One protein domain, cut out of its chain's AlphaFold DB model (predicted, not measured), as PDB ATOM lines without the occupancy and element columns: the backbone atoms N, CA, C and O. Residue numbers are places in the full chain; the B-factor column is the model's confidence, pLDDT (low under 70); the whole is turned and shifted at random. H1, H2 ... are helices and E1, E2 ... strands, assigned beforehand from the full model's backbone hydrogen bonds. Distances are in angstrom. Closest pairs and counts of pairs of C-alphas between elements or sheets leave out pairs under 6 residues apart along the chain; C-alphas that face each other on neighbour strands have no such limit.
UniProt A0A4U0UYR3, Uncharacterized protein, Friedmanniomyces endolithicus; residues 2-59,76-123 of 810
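What this domain is: This is residues 2 to 59 and 76 to 123 of the 810 residues of an uncharacterized protein of Friedmanniomyces endolithicus (UniProt A0A4U0UYR3). A strongly twisted wall of four antiparallel strands, in the order E3, E4, E1, E6, has H3 slanting over one face and H2 beside its strands at the E3 edge, while a ribbon of two strands, E2 and E5, sits at one end of this body. At the opposite end residues 2 to 12, with H1, stick out as an arm that makes the length. The printed part has 106 residues, with three named helices and six named strands in the order H1, E1, E2, H2, E3, E4, H3, E5, E6, of mixed class. It is only just compact, close to loose, with a radius of gyration of the C-alphas of 15.4 A and spans of 57 by 25 by 22 A.

Where its parts are: In the sheet of four, E3 is residues 50 to 53, E4 residues 79 to 84 and 16.6 A long, E1 residues 18 to 23 and 15.8 A long, and E6 residues 119 to 123. H3, residues 86 to 99, is 19.9 A long, from C-alpha 86 at (-25.823, -51.820, 28.553). H2, residues 36 to 47, is 16.5 A long. E2 is residues 28 to 32 and E5 residues 100 to 104. H1, residues 2 to 7, begins at C-alpha 2 at (-26.255, -63.408, 7.483), and E6 ends at C-alpha 123 at (-33.146, -43.340, 34.304).

How they stand to each other: E3 and E4 are antiparallel at 166 degrees, with N 52 and O 81 within hydrogen-bond range at 2.9 A. E4 and E1 are antiparallel at 158 degrees, N 20 and O 82 at 2.9 A. E1 and E6 are antiparallel at 149 degrees, N 21 and O 121 at 2.9 A. H2 and H3 are on the same face of this sheet, in two layers, helices on one face of a sheet. H3 has a height over the sheet of 9.4 A, over E4 and only just over E1, where 3 of its C-alphas fall; it runs slantwise to the strands, at 35 degrees to E4 on the local plane. H2, at a height over the sheet of 6.3 A, is over none of the strands. H2 and H3 touch, the closest C-alphas being those of Thr 47 and Glu 88, 5.4 A, at a steep tilt of 42 degrees, opposite ways. E2 and E5 are antiparallel at 150 degrees, N 31 and O 101 at 3.0 A. Every O i to N i+4 pair is within range in H1 and H2; in H3, 9 of 10 are.

The domain as a whole: The C-alphas of Lys 2 and Ser 107, the two farthest apart, are 56.8 A apart. Residues 60 to 75 are not printed, and C-alphas 59 and 76 are 12.5 A apart across the cut. The link from E5 to E6, residues 105 to 118, is long. Mean pLDDT of the printed part is 73.5; residues 12, 14, 27, 55 to 59 and 104 to 123 are under 70.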
ATOM      1  N   LYS A   2     -25.436 -62.455   6.682       80.31
ATOM      2  CA  LYS A   2     -26.255 -63.408   7.483       80.31
ATOM      3  C   LYS A   2     -25.770 -63.662   8.918       80.31
ATOM      4  O   LYS A   2     -26.536 -63.500   9.859       80.31
ATOM      5  N   ASP A   3     -24.490 -63.983   9.098       80.38
ATOM      6  CA  ASP A   3     -23.918 -64.250  10.430       80.38
ATOM      7  C   ASP A   3     -23.964 -63.017  11.361       80.38
ATOM      8  O   ASP A   3     -24.136 -63.153  12.569       80.38
ATOM      9  N   LEU A   4     -23.860 -61.805  10.800       81.94
ATOM     10  CA  LEU A   4     -24.027 -60.538  11.522       81.94
ATOM     11  C   LEU A   4     -25.508 -60.223  11.764       81.94
ATOM     12  O   LEU A   4     -25.851 -59.774  12.849       81.94
ATOM     13  N   GLU A   5     -26.393 -60.477  10.797       82.19
ATOM     14  CA  GLU A   5     -27.850 -60.297  10.940       82.19
ATOM     15  C   GLU A   5     -28.412 -61.161  12.080       82.19
ATOM     16  O   GLU A   5     -29.309 -60.715  12.797       82.19
ATOM     17  N   ALA A   6     -27.850 -62.358  12.279       82.38
ATOM     18  CA  ALA A   6     -28.163 -63.249  13.392       82.38
ATOM     19  C   ALA A   6     -27.513 -62.818  14.724       82.38
ATOM     20  O   ALA A   6     -28.168 -62.866  15.760       82.38
ATOM     21  N   ALA A   7     -26.246 -62.381  14.713       79.56
ATOM     22  CA  ALA A   7     -25.522 -61.983  15.928       79.56
ATOM     23  C   ALA A   7     -25.869 -60.570  16.450       79.56
ATOM     24  O   ALA A   7     -25.589 -60.250  17.605       79.56
ATOM     25  N   THR A   8     -26.462 -59.713  15.613       81.88
ATOM     26  CA  THR A   8     -26.850 -58.336  15.968       81.88
ATOM     27  C   THR A   8     -28.272 -58.336  16.545       81.88
ATOM     28  O   THR A   8     -29.201 -58.698  15.811       81.88
ATOM     29  N   PRO A   9     -28.498 -57.925  17.811       77.62
ATOM     30  CA  PRO A   9     -29.850 -57.796  18.360       77.62
ATOM     31  C   PRO A   9     -30.702 -56.828  17.525       77.62
ATOM     32  O   PRO A   9     -30.185 -55.892  16.925       77.62
ATOM     33  N   ALA A  10     -32.013 -57.073  17.468       72.31
ATOM     34  CA  ALA A  10     -32.967 -56.245  16.719       72.31
ATOM     35  C   ALA A  10     -33.602 -55.115  17.559       72.31
ATOM     36  O   ALA A  10     -34.508 -54.440  17.085       72.31
ATOM     37  N   ASP A  11     -33.154 -54.932  18.803       75.00
ATOM     38  CA  ASP A  11     -33.635 -53.888  19.708       75.00
ATOM     39  C   ASP A  11     -32.700 -52.660  19.653       75.00
ATOM     40  O   ASP A  11     -31.538 -52.776  20.061       75.00
ATOM     41  N   PRO A  12     -33.178 -51.476  19.216       66.56
ATOM     42  CA  PRO A  12     -32.391 -50.241  19.228       66.56
ATOM     43  C   PRO A  12     -31.878 -49.844  20.625       66.56
ATOM     44  O   PRO A  12     -30.859 -49.159  20.737       66.56
ATOM     45  N   ALA A  13     -32.540 -50.277  21.706       70.19
ATOM     46  CA  ALA A  13     -32.087 -50.005  23.068       70.19
ATOM     47  C   ALA A  13     -30.760 -50.708  23.410       70.19
ATOM     48  O   ALA A  13     -30.021 -50.208  24.255       70.19
ATOM     49  N   ALA A  14     -30.406 -51.801  22.719       69.38
ATOM     50  CA  ALA A  14     -29.150 -52.522  22.940       69.38
ATOM     51  C   ALA A  14     -27.893 -51.714  22.557       69.38
ATOM     52  O   ALA A  14     -26.810 -52.002  23.063       69.38
ATOM     53  N   PHE A  15     -28.036 -50.705  21.688       71.12
ATOM     54  CA  PHE A  15     -26.940 -49.850  21.209       71.12
ATOM     55  C   PHE A  15     -26.987 -48.424  21.772       71.12
ATOM     56  O   PHE A  15     -26.044 -47.652  21.600       71.12
ATOM     57  N   ARG A  16     -28.076 -48.052  22.452       73.81
ATOM     58  CA  ARG A  16     -28.229 -46.727  23.050       73.81
ATOM     59  C   ARG A  16     -27.336 -46.611  24.286       73.81
ATOM     60  O   ARG A  16     -27.463 -47.404  25.214       73.81
ATOM     61  N   ARG A  17     -26.490 -45.577  24.342       76.38
ATOM     62  CA  ARG A  17     -25.819 -45.201  25.596       76.38
ATOM     63  C   ARG A  17     -26.846 -44.675  26.598       76.38
ATOM     64  O   ARG A  17     -27.648 -43.797  26.268       76.38
ATOM     65  N   LEU A  18     -26.830 -45.234  27.802       81.50
ATOM     66  CA  LEU A  18     -27.769 -44.961  28.884       81.50
ATOM     67  C   LEU A  18     -27.011 -44.648  30.174       81.50
ATOM     68  O   LEU A  18     -25.899 -45.131  30.390       81.50
ATOM     69  N   THR A  19     -27.648 -43.840  31.017       83.81
ATOM     70  CA  THR A  19     -27.192 -43.558  32.376       83.81
ATOM     71  C   THR A  19     -27.844 -44.560  33.323       83.81
ATOM     72  O   THR A  19     -29.061 -44.542  33.513       83.81
ATOM     73  N   GLU A  20     -27.044 -45.445  33.904       84.19
ATOM     74  CA  GLU A  20     -27.483 -46.421  34.900       84.19
ATOM     75  C   GLU A  20     -26.980 -46.006  36.280       84.19
ATOM     76  O   GLU A  20     -25.777 -45.905  36.516       84.19
ATOM     77  N   THR A  21     -27.910 -45.763  37.204       84.56
ATOM     78  CA  THR A  21     -27.569 -45.452  38.594       84.56
ATOM     79  C   THR A  21     -27.518 -46.747  39.396       84.56
ATOM     80  O   THR A  21     -28.550 -47.391  39.610       84.56
ATOM     81  N   VAL A  22     -26.332 -47.109  39.881       83.62
ATOM     82  CA  VAL A  22     -26.124 -48.224  40.811       83.62
ATOM     83  C   VAL A  22     -26.220 -47.676  42.233       83.62
ATOM     84  O   VAL A  22     -25.446 -46.799  42.621       83.62
ATOM     85  N   ARG A  23     -27.175 -48.179  43.023       81.56
ATOM     86  CA  ARG A  23     -27.356 -47.807  44.435       81.56
ATOM     87  C   ARG A  23     -27.112 -48.999  45.349       81.56
ATOM     88  O   ARG A  23     -27.686 -50.075  45.148       81.56
ATOM     89  N   LEU A  24     -26.288 -48.780  46.369       81.00
ATOM     90  CA  LEU A  24     -26.036 -49.744  47.436       81.00
ATOM     91  C   LEU A  24     -27.191 -49.747  48.457       81.00
ATOM     92  O   LEU A  24     -27.903 -48.743  48.578       81.00
ATOM     93  N   PRO A  25     -27.387 -50.849  49.207       78.69
ATOM     94  CA  PRO A  25     -28.361 -50.898  50.294       78.69
ATOM     95  C   PRO A  25     -28.151 -49.786  51.331       78.69
ATOM     96  O   PRO A  25     -27.025 -49.362  51.599       78.69
ATOM     97  N   ALA A  26     -29.239 -49.331  51.957       70.62
ATOM     98  CA  ALA A  26     -29.157 -48.387  53.068       70.62
ATOM     99  C   ALA A  26     -28.297 -48.965  54.210       70.62
ATOM    100  O   ALA A  26     -28.449 -50.129  54.573       70.62
ATOM    101  N   GLY A  27     -27.381 -48.156  54.753       67.12
ATOM    102  CA  GLY A  27     -26.413 -48.584  55.774       67.12
ATOM    103  C   GLY A  27     -25.082 -49.133  55.233       67.12
ATOM    104  O   GLY A  27     -24.165 -49.368  56.024       67.12
ATOM    105  N   VAL A  28     -24.940 -49.294  53.911       77.00
ATOM    106  CA  VAL A  28     -23.694 -49.724  53.251       77.00
ATOM    107  C   VAL A  28     -23.070 -48.556  52.488       77.00
ATOM    108  O   VAL A  28     -23.746 -47.867  51.724       77.00
ATOM    109  N   LYS A  29     -21.760 -48.358  52.662       81.88
ATOM    110  CA  LYS A  29     -20.932 -47.475  51.833       81.88
ATOM    111  C   LYS A  29     -19.840 -48.280  51.134       81.88
ATOM    112  O   LYS A  29     -19.389 -49.297  51.649       81.88
ATOM    113  N   ALA A  30     -19.396 -47.807  49.982       81.25
ATOM    114  CA  ALA A  30     -18.299 -48.378  49.213       81.25
ATOM    115  C   ALA A  30     -17.057 -47.482  49.268       81.25
ATOM    116  O   ALA A  30     -17.167 -46.256  49.246       81.25
ATOM    117  N   VAL A  31     -15.873 -48.092  49.300       82.56
ATOM    118  CA  VAL A  31     -14.581 -47.396  49.204       82.56
ATOM    119  C   VAL A  31     -13.732 -48.084  48.136       82.56
ATOM    120  O   VAL A  31     -13.637 -49.310  48.118       82.56
ATOM    121  N   PHE A  32     -13.123 -47.313  47.233       82.50
ATOM    122  CA  PHE A  32     -12.204 -47.854  46.228       82.50
ATOM    123  C   PHE A  32     -10.917 -48.379  46.876       82.50
ATOM    124  O   PHE A  32     -10.390 -47.786  47.821       82.50
ATOM    125  N   LYS A  33     -10.383 -49.477  46.339       78.94
ATOM    126  CA  LYS A  33      -9.103 -50.053  46.759       78.94
ATOM    127  C   LYS A  33      -7.959 -49.214  46.192       78.94
ATOM    128  O   LYS A  33      -7.672 -49.271  45.003       78.94
ATOM    129  N   GLY A  34      -7.301 -48.437  47.052       75.38
ATOM    130  CA  GLY A  34      -6.197 -47.559  46.658       75.38
ATOM    131  C   GLY A  34      -6.671 -46.169  46.227       75.38
ATOM    132  O   GLY A  34      -7.476 -45.544  46.918       75.38
ATOM    133  N   ASN A  35      -6.132 -45.648  45.124       79.12
ATOM    134  CA  ASN A  35      -6.450 -44.305  44.644       79.12
ATOM    135  C   ASN A  35      -7.765 -44.298  43.841       79.12
ATOM    136  O   ASN A  35      -7.839 -44.858  42.749       79.12
ATOM    137  N   THR A  36      -8.780 -43.591  44.346       77.94
ATOM    138  CA  THR A  36     -10.071 -43.362  43.671       77.94
ATOM    139  C   THR A  36      -9.922 -42.896  42.218       77.94
ATOM    140  O   THR A  36     -10.680 -43.343  41.362       77.94
ATOM    141  N   GLY A  37      -8.954 -42.023  41.916       72.62
ATOM    142  CA  GLY A  37      -8.735 -41.534  40.551       72.62
ATOM    143  C   GLY A  37      -8.241 -42.629  39.603       72.62
ATOM    144  O   GLY A  37      -8.751 -42.758  38.494       72.62
ATOM    145  N   GLU A  38      -7.301 -43.456  40.060       75.81
ATOM    146  CA  GLU A  38      -6.763 -44.583  39.288       75.81
ATOM    147  C   GLU A  38      -7.803 -45.694  39.110       75.81
ATOM    148  O   GLU A  38      -7.929 -46.220  38.011       75.81
ATOM    149  N   ALA A  39      -8.601 -46.002  40.138       78.19
ATOM    150  CA  ALA A  39      -9.662 -47.007  40.047       78.19
ATOM    151  C   ALA A  39     -10.796 -46.589  39.089       78.19
ATOM    152  O   ALA A  39     -11.295 -47.413  38.323       78.19
ATOM    153  N   ILE A  40     -11.186 -45.306  39.089       81.88
ATOM    154  CA  ILE A  40     -12.169 -44.765  38.135       81.88
ATOM    155  C   ILE A  40     -11.614 -44.806  36.706       81.88
ATOM    156  O   ILE A  40     -12.317 -45.249  35.795       81.88
ATOM    157  N   LEU A  41     -10.354 -44.397  36.512       77.56
ATOM    158  CA  LEU A  41      -9.690 -44.501  35.213       77.56
ATOM    159  C   LEU A  41      -9.598 -45.961  34.760       77.56
ATOM    160  O   LEU A  41     -10.003 -46.252  33.645       77.56
ATOM    161  N   GLU A  42      -9.179 -46.900  35.607       80.44
ATOM    162  CA  GLU A  42      -9.104 -48.319  35.243       80.44
ATOM    163  C   GLU A  42     -10.451 -48.873  34.749       80.44
ATOM    164  O   GLU A  42     -10.492 -49.538  33.712       80.44
ATOM    165  N   ILE A  43     -11.562 -48.556  35.428       82.06
ATOM    166  CA  ILE A  43     -12.905 -48.964  34.986       82.06
ATOM    167  C   ILE A  43     -13.215 -48.382  33.599       82.06
ATOM    168  O   ILE A  43     -13.670 -49.115  32.715       82.06
ATOM    169  N   MET A  44     -12.917 -47.099  33.370       81.88
ATOM    170  CA  MET A  44     -13.095 -46.453  32.066       81.88
ATOM    171  C   MET A  44     -12.220 -47.100  30.977       81.88
ATOM    172  O   MET A  44     -12.742 -47.486  29.931       81.88
ATOM    173  N   GLN A  45     -10.928 -47.310  31.241       79.00
ATOM    174  CA  GLN A  45      -9.950 -47.844  30.282       79.00
ATOM    175  C   GLN A  45     -10.116 -49.346  30.001       79.00
ATOM    176  O   GLN A  45      -9.637 -49.841  28.975       79.00
ATOM    177  N   ARG A  46     -10.780 -50.098  30.892       78.44
ATOM    178  CA  ARG A  46     -11.107 -51.520  30.691       78.44
ATOM    179  C   ARG A  46     -12.494 -51.743  30.078       78.44
ATOM    180  O   ARG A  46     -12.644 -52.692  29.313       78.44
ATOM    181  N   THR A  47     -13.481 -50.880  30.341       79.88
ATOM    182  CA  THR A  47     -14.886 -51.111  29.921       79.88
ATOM    183  C   THR A  47     -15.434 -50.109  28.909       79.88
ATOM    184  O   THR A  47     -16.242 -50.483  28.066       79.88
ATOM    185  N   GLY A  48     -15.006 -48.847  28.952       74.56
ATOM    186  CA  GLY A  48     -15.597 -47.739  28.196       74.56
ATOM    187  C   GLY A  48     -16.843 -47.098  28.807       74.56
ATOM    188  O   GLY A  48     -17.323 -46.115  28.242       74.56
ATOM    189  N   SER A  49     -17.353 -47.596  29.938       83.75
ATOM    190  CA  SER A  49     -18.387 -46.880  30.692       83.75
ATOM    191  C   SER A  49     -17.751 -45.752  31.507       83.75
ATOM    192  O   SER A  49     -16.759 -45.957  32.209       83.75
ATOM    193  N   HIS A  50     -18.309 -44.547  31.409       83.19
ATOM    194  CA  HIS A  50     -17.878 -43.397  32.200       83.19
ATOM    195  C   HIS A  50     -18.532 -43.444  33.583       83.19
ATOM    196  O   HIS A  50     -19.759 -43.459  33.681       83.19
ATOM    197  N   LEU A  51     -17.723 -43.424  34.645       84.94
ATOM    198  CA  LEU A  51     -18.191 -43.508  36.029       84.94
ATOM    199  C   LEU A  51     -18.183 -42.124  36.693       84.94
ATOM    200  O   LEU A  51     -17.147 -41.465  36.765       84.94
ATOM    201  N   GLN A  52     -19.329 -41.710  37.237       84.50
ATOM    202  CA  GLN A  52     -19.449 -40.547  38.118       84.50
ATOM    203  C   GLN A  52     -20.036 -40.968  39.472       84.50
ATOM    204  O   GLN A  52     -21.137 -41.506  39.540       84.50
ATOM    205  N   VAL A  53     -19.320 -40.705  40.568       81.69
ATOM    206  CA  VAL A  53     -19.858 -40.886  41.927       81.69
ATOM    207  C   VAL A  53     -20.900 -39.796  42.200       81.69
ATOM    208  O   VAL A  53     -20.653 -38.631  41.885       81.69
ATOM    209  N   LEU A  54     -22.059 -40.170  42.753       71.25
ATOM    210  CA  LEU A  54     -23.177 -39.248  42.987       71.25
ATOM    211  C   LEU A  54     -23.273 -38.815  44.460       71.25
ATOM    212  O   LEU A  54     -23.246 -37.619  44.734       71.25
ATOM    213  N   ASP A  55     -23.326 -39.763  45.403       64.56
ATOM    214  CA  ASP A  55     -23.432 -39.470  46.842       64.56
ATOM    215  C   ASP A  55     -22.085 -39.636  47.573       64.56
ATOM    216  O   ASP A  55     -21.697 -40.755  47.929       64.56
ATOM    217  N   GLY A  56     -21.398 -38.520  47.848       52.91
ATOM    218  CA  GLY A  56     -20.233 -38.440  48.743       52.91
ATOM    219  C   GLY A  56     -19.482 -37.100  48.669       52.91
ATOM    220  O   GLY A  56     -19.455 -36.462  47.620       52.91
ATOM    221  N   ASP A  57     -18.797 -36.695  49.749       45.59
ATOM    222  CA  ASP A  57     -18.075 -35.403  49.883       45.59
ATOM    223  C   ASP A  57     -16.838 -35.230  48.962       45.59
ATOM    224  O   ASP A  57     -16.029 -34.311  49.114       45.59
ATOM    225  N   LEU A  58     -16.675 -36.111  47.972       48.88
ATOM    226  CA  LEU A  58     -15.567 -36.143  47.011       48.88
ATOM    227  C   LEU A  58     -15.498 -34.891  46.117       48.88
ATOM    228  O   LEU A  58     -14.424 -34.569  45.608       48.88
ATOM    229  N   ALA A  59     -16.600 -34.144  45.983       41.66
ATOM    230  CA  ALA A  59     -16.654 -32.881  45.243       41.66
ATOM    231  C   ALA A  59     -15.656 -31.817  45.754       41.66
ATOM    232  O   ALA A  59     -15.230 -30.959  44.982       41.66
ATOM    233  N   GLY A  76     -16.647 -42.885  51.960       70.75
ATOM    234  CA  GLY A  76     -17.242 -43.890  51.090       70.75
ATOM    235  C   GLY A  76     -18.573 -43.430  50.496       70.75
ATOM    236  O   GLY A  76     -19.342 -42.707  51.143       70.75
ATOM    237  N   PHE A  77     -18.834 -43.875  49.269       81.69
ATOM    238  CA  PHE A  77     -20.004 -43.500  48.480       81.69
ATOM    239  C   PHE A  77     -21.159 -44.489  48.653       81.69
ATOM    240  O   PHE A  77     -20.943 -45.656  48.977       81.69
ATOM    241  N   GLN A  78     -22.393 -44.035  48.422       81.00
ATOM    242  CA  GLN A  78     -23.590 -44.894  48.463       81.00
ATOM    243  C   GLN A  78     -24.202 -45.144  47.072       81.00
ATOM    244  O   GLN A  78     -24.895 -46.144  46.857       81.00
ATOM    245  N   SER A  79     -23.926 -44.262  46.112       82.50
ATOM    246  CA  SER A  79     -24.443 -44.343  44.748       82.50
ATOM    247  C   SER A  79     -23.404 -43.892  43.718       82.50
ATOM    248  O   SER A  79     -22.596 -42.988  43.961       82.50
ATOM    249  N   LEU A  80     -23.436 -44.531  42.552       86.44
ATOM    250  CA  LEU A  80     -22.661 -44.136  41.380       86.44
ATOM    251  C   LEU A  80     -23.521 -44.189  40.116       86.44
ATOM    252  O   LEU A  80     -24.543 -44.872  40.058       86.44
ATOM    253  N   SER A  81     -23.082 -43.442  39.115       86.69
ATOM    254  CA  SER A  81     -23.665 -43.327  37.788       86.69
ATOM    255  C   SER A  81     -22.694 -43.916  36.773       86.69
ATOM    256  O   SER A  81     -21.513 -43.559  36.779       86.69
ATOM    257  N   LEU A  82     -23.185 -44.804  35.915       85.50
ATOM    258  CA  LEU A  82     -22.461 -45.382  34.786       85.50
ATOM    259  C   LEU A  82     -23.080 -44.871  33.485       85.50
ATOM    260  O   LEU A  82     -24.293 -44.975  33.300       85.50
ATOM    261  N   TRP A  83     -22.265 -44.323  32.583       83.88
ATOM    262  CA  TRP A  83     -22.702 -43.887  31.258       83.88
ATOM    263  C   TRP A  83     -21.951 -44.629  30.152       83.88
ATOM    264  O   TRP A  83     -20.773 -44.383  29.886       83.88
ATOM    265  N   GLY A  84     -22.677 -45.516  29.478       81.69
ATOM    266  CA  GLY A  84     -22.187 -46.424  28.445       81.69
ATOM    267  C   GLY A  84     -23.352 -47.178  27.804       81.69
ATOM    268  O   GLY A  84     -24.518 -46.905  28.092       81.69
ATOM    269  N   THR A  85     -23.066 -48.103  26.892       81.62
ATOM    270  CA  THR A  85     -24.057 -49.093  26.435       81.62
ATOM    271  C   THR A  85     -24.353 -50.109  27.550       81.62
ATOM    272  O   THR A  85     -23.503 -50.302  28.421       81.62
ATOM    273  N   PRO A  86     -25.493 -50.829  27.522       81.81
ATOM    274  CA  PRO A  86     -25.823 -51.820  28.553       81.81
ATOM    275  C   PRO A  86     -24.739 -52.895  28.762       81.81
ATOM    276  O   PRO A  86     -24.552 -53.387  29.869       81.81
ATOM    277  N   SER A  87     -23.981 -53.238  27.713       80.38
ATOM    278  CA  SER A  87     -22.823 -54.141  27.798       80.38
ATOM    279  C   SER A  87     -21.584 -53.517  28.452       80.38
ATOM    280  O   SER A  87     -20.883 -54.210  29.183       80.38
ATOM    281  N   GLU A  88     -21.308 -52.231  28.210       83.06
ATOM    282  CA  GLU A  88     -20.203 -51.512  28.868       83.06
ATOM    283  C   GLU A  88     -20.527 -51.282  30.357       83.06
ATOM    284  O   GLU A  88     -19.662 -51.458  31.213       83.06
ATOM    285  N   ASN A  89     -21.787 -50.964  30.676       86.19
ATOM    286  CA  ASN A  89     -22.270 -50.776  32.046       86.19
ATOM    287  C   ASN A  89     -22.249 -52.090  32.848       86.19
ATOM    288  O   ASN A  89     -21.757 -52.097  33.974       86.19
ATOM    289  N   ALA A  90     -22.694 -53.212  32.265       84.38
ATOM    290  CA  ALA A  90     -22.599 -54.526  32.907       84.38
ATOM    291  C   ALA A  90     -21.142 -54.910  33.231       84.38
ATOM    292  O   ALA A  90     -20.837 -55.240  34.374       84.38
ATOM    293  N   ALA A  91     -20.222 -54.760  32.270       82.44
ATOM    294  CA  ALA A  91     -18.801 -55.029  32.496       82.44
ATOM    295  C   ALA A  91     -18.182 -54.118  33.578       82.44
ATOM    296  O   ALA A  91     -17.307 -54.550  34.330       82.44
ATOM    297  N   ALA A  92     -18.644 -52.867  33.695       85.06
ATOM    298  CA  ALA A  92     -18.228 -51.965  34.768       85.06
ATOM    299  C   ALA A  92     -18.755 -52.405  36.144       85.06
ATOM    300  O   ALA A  92     -18.013 -52.316  37.121       85.06
ATOM    301  N   ILE A  93     -19.985 -52.925  36.232       85.50
ATOM    302  CA  ILE A  93     -20.548 -53.503  37.467       85.50
ATOM    303  C   ILE A  93     -19.750 -54.742  37.907       85.50
ATOM    304  O   ILE A  93     -19.426 -54.864  39.090       85.50
ATOM    305  N   ASP A  94     -19.363 -55.611  36.969       84.31
ATOM    306  CA  ASP A  94     -18.542 -56.790  37.267       84.31
ATOM    307  C   ASP A  94     -17.159 -56.393  37.823       84.31
ATOM    308  O   ASP A  94     -16.766 -56.858  38.900       84.31
ATOM    309  N   LEU A  95     -16.443 -55.470  37.157       83.44
ATOM    310  CA  LEU A  95     -15.133 -54.977  37.623       83.44
ATOM    311  C   LEU A  95     -15.207 -54.192  38.940       83.44
ATOM    312  O   LEU A  95     -14.289 -54.286  39.761       83.44
ATOM    313  N   LEU A  96     -16.294 -53.451  39.183       83.25
ATOM    314  CA  LEU A  96     -16.515 -52.735  40.444       83.25
ATOM    315  C   LEU A  96     -16.459 -53.678  41.653       83.25
ATOM    316  O   LEU A  96     -15.935 -53.284  42.693       83.25
ATOM    317  N   SER A  97     -16.910 -54.930  41.517       78.75
ATOM    318  CA  SER A  97     -16.817 -55.925  42.597       78.75
ATOM    319  C   SER A  97     -15.372 -56.284  42.983       78.75
ATOM    320  O   SER A  97     -15.105 -56.615  44.138       78.75
ATOM    321  N   GLY A  98     -14.424 -56.164  42.046       78.81
ATOM    322  CA  GLY A  98     -12.997 -56.354  42.299       78.81
ATOM    323  C   GLY A  98     -12.332 -55.126  42.926       78.81
ATOM    324  O   GLY A  98     -11.560 -55.268  43.874       78.81
ATOM    325  N   LEU A  99     -12.658 -53.925  42.440       80.56
ATOM    326  CA  LEU A  99     -11.957 -52.667  42.754       80.56
ATOM    327  C   LEU A  99     -12.488 -51.910  43.988       80.56
ATOM    328  O   LEU A  99     -11.942 -50.867  44.356       80.56
ATOM    329  N   VAL A 100     -13.535 -52.416  44.641       81.62
ATOM    330  CA  VAL A 100     -14.224 -51.756  45.762       81.62
ATOM    331  C   VAL A 100     -14.334 -52.695  46.967       81.62
ATOM    332  O   VAL A 100     -14.548 -53.896  46.810       81.62
ATOM    333  N   ASP A 101     -14.193 -52.146  48.175       79.00
ATOM    334  CA  ASP A 101     -14.540 -52.808  49.440       79.00
ATOM    335  C   ASP A 101     -15.852 -52.250  50.009       79.00
ATOM    336  O   ASP A 101     -16.133 -51.048  49.921       79.00
ATOM    337  N   ALA A 102     -16.650 -53.126  50.627       73.88
ATOM    338  CA  ALA A 102     -17.863 -52.743  51.337       73.88
ATOM    339  C   ALA A 102     -17.545 -52.345  52.787       73.88
ATOM    340  O   ALA A 102     -16.897 -53.076  53.538       73.88
ATOM    341  N   VAL A 103     -18.048 -51.182  53.192       71.31
ATOM    342  CA  VAL A 103     -17.988 -50.654  54.556       71.31
ATOM    343  C   VAL A 103     -19.418 -50.550  55.077       71.31
ATOM    344  O   VAL A 103     -20.149 -49.605  54.769       71.31
ATOM    345  N   THR A 104     -19.838 -51.540  55.863       65.31
ATOM    346  CA  THR A 104     -21.080 -51.455  56.638       65.31
ATOM    347  C   THR A 104     -20.917 -50.500  57.812       65.31
ATOM    348  O   THR A 104     -19.876 -50.485  58.470       65.31
ATOM    349  N   LEU A 105     -21.964 -49.728  58.115       59.00
ATOM    350  CA  LEU A 105     -21.997 -48.904  59.328       59.00
ATOM    351  C   LEU A 105     -22.143 -49.754  60.607       59.00
ATOM    352  O   LEU A 105     -21.677 -49.341  61.665       59.00
ATOM    353  N   ASP A 106     -22.701 -50.965  60.498       53.69
ATOM    354  CA  ASP A 106     -22.717 -51.956  61.578       53.69
ATOM    355  C   ASP A 106     -21.440 -52.810  61.604       53.69
ATOM    356  O   ASP A 106     -21.018 -53.389  60.599       53.69
ATOM    357  N   SER A 107     -20.863 -52.967  62.797       50.16
ATOM    358  CA  SER A 107     -19.551 -53.587  63.053       50.16
ATOM    359  C   SER A 107     -19.486 -55.118  62.903       50.16
ATOM    360  O   SER A 107     -18.504 -55.739  63.315       50.16
ATOM    361  N   LYS A 108     -20.520 -55.740  62.322       50.97
ATOM    362  CA  LYS A 108     -20.644 -57.195  62.110       50.97
ATOM    363  C   LYS A 108     -20.968 -57.591  60.658       50.97
ATOM    364  O   LYS A 108     -21.247 -58.761  60.406       50.97
ATOM    365  N   GLY A 109     -20.968 -56.639  59.722       54.81
ATOM    366  CA  GLY A 109     -21.192 -56.906  58.296       54.81
ATOM    367  C   GLY A 109     -19.999 -57.564  57.592       54.81
ATOM    368  O   GLY A 109     -18.883 -57.595  58.118       54.81
ATOM    369  N   SER A 110     -20.238 -58.077  56.382       53.06
ATOM    370  CA  SER A 110     -19.163 -58.527  55.493       53.06
ATOM    371  C   SER A 110     -18.458 -57.330  54.850       53.06
ATOM    372  O   SER A 110     -19.038 -56.257  54.690       53.06
ATOM    373  N   ARG A 111     -17.199 -57.530  54.454       56.53
ATOM    374  CA  ARG A 111     -16.405 -56.547  53.697       56.53
ATOM    375  C   ARG A 111     -16.445 -56.776  52.186       56.53
ATOM    376  O   ARG A 111     -16.043 -55.894  51.431       56.53
ATOM    377  N   ASN A 112     -16.915 -57.941  51.732       58.59
ATOM    378  CA  ASN A 112     -17.006 -58.247  50.308       58.59
ATOM    379  C   ASN A 112     -18.266 -57.604  49.709       58.59
ATOM    380  O   ASN A 112     -19.377 -57.842  50.182       58.59
ATOM    381  N   LEU A 113     -18.105 -56.815  48.645       57.03
ATOM    382  CA  LEU A 113     -19.224 -56.161  47.962       57.03
ATOM    383  C   LEU A 113     -20.175 -57.171  47.294       57.03
ATOM    384  O   LEU A 113     -21.365 -56.893  47.169       57.03
ATOM    385  N   GLN A 114     -19.675 -58.353  46.913       59.81
ATOM    386  CA  GLN A 114     -20.465 -59.409  46.261       59.81
ATOM    387  C   GLN A 114     -21.561 -60.001  47.164       59.81
ATOM    388  O   GLN A 114     -22.553 -60.519  46.653       59.81
ATOM    389  N   ASP A 115     -21.436 -59.869  48.489       57.03
ATOM    390  CA  ASP A 115     -22.440 -60.352  49.447       57.03
ATOM    391  C   ASP A 115     -23.691 -59.443  49.497       57.03
ATOM    392  O   ASP A 115     -24.725 -59.816  50.058       57.03
ATOM    393  N   TYR A 116     -23.624 -58.247  48.894       56.62
ATOM    394  CA  TYR A 116     -24.671 -57.227  48.936       56.62
ATOM    395  C   TYR A 116     -25.379 -57.076  47.586       56.62
ATOM    396  O   TYR A 116     -24.800 -56.649  46.586       56.62
ATOM    397  N   LYS A 117     -26.691 -57.345  47.567       54.59
ATOM    398  CA  LYS A 117     -27.542 -57.084  46.395       54.59
ATOM    399  C   LYS A 117     -27.667 -55.576  46.157       54.59
ATOM    400  O   LYS A 117     -28.406 -54.891  46.862       54.59
ATOM    401  N   HIS A 118     -26.954 -55.070  45.158       59.19
ATOM    402  CA  HIS A 118     -27.118 -53.710  44.653       59.19
ATOM    403  C   HIS A 118     -28.441 -53.565  43.882       59.19
ATOM    404  O   HIS A 118     -29.003 -54.543  43.387       59.19
ATOM    405  N   THR A 119     -28.937 -52.333  43.761       49.75
ATOM    406  CA  THR A 119     -30.115 -52.016  42.939       49.75
ATOM    407  C   THR A 119     -29.719 -51.101  41.790       49.75
ATOM    408  O   THR A 119     -29.111 -50.052  42.003       49.75
ATOM    409  N   THR A 120     -30.054 -51.496  40.563       51.22
ATOM    410  CA  THR A 120     -29.885 -50.672  39.364       51.22
ATOM    411  C   THR A 120     -31.178 -49.916  39.063       51.22
ATOM    412  O   THR A 120     -32.274 -50.477  39.112       51.22
ATOM    413  N   LYS A 121     -31.065 -48.621  38.750       48.75
ATOM    414  CA  LYS A 121     -32.148 -47.817  38.167       48.75
ATOM    415  C   LYS A 121     -31.695 -47.229  36.834       48.75
ATOM    416  O   LYS A 121     -30.662 -46.565  36.761       48.75
ATOM    417  N   THR A 122     -32.478 -47.480  35.790       46.34
ATOM    418  CA  THR A 122     -32.198 -47.046  34.415       46.34
ATOM    419  C   THR A 122     -32.989 -45.775  34.102       46.34
ATOM    420  O   THR A 122     -34.101 -45.835  33.570       46.34
ATOM    421  N   ASP A 123     -32.439 -44.614  34.453       39.97
ATOM    422  CA  ASP A 123     -33.146 -43.340  34.304       39.97
ATOM    423  C   ASP A 123     -33.094 -42.842  32.849       39.97
ATOM    424  O   ASP A 123     -32.051 -42.472  32.302       39.97
TER     425      ASP A 123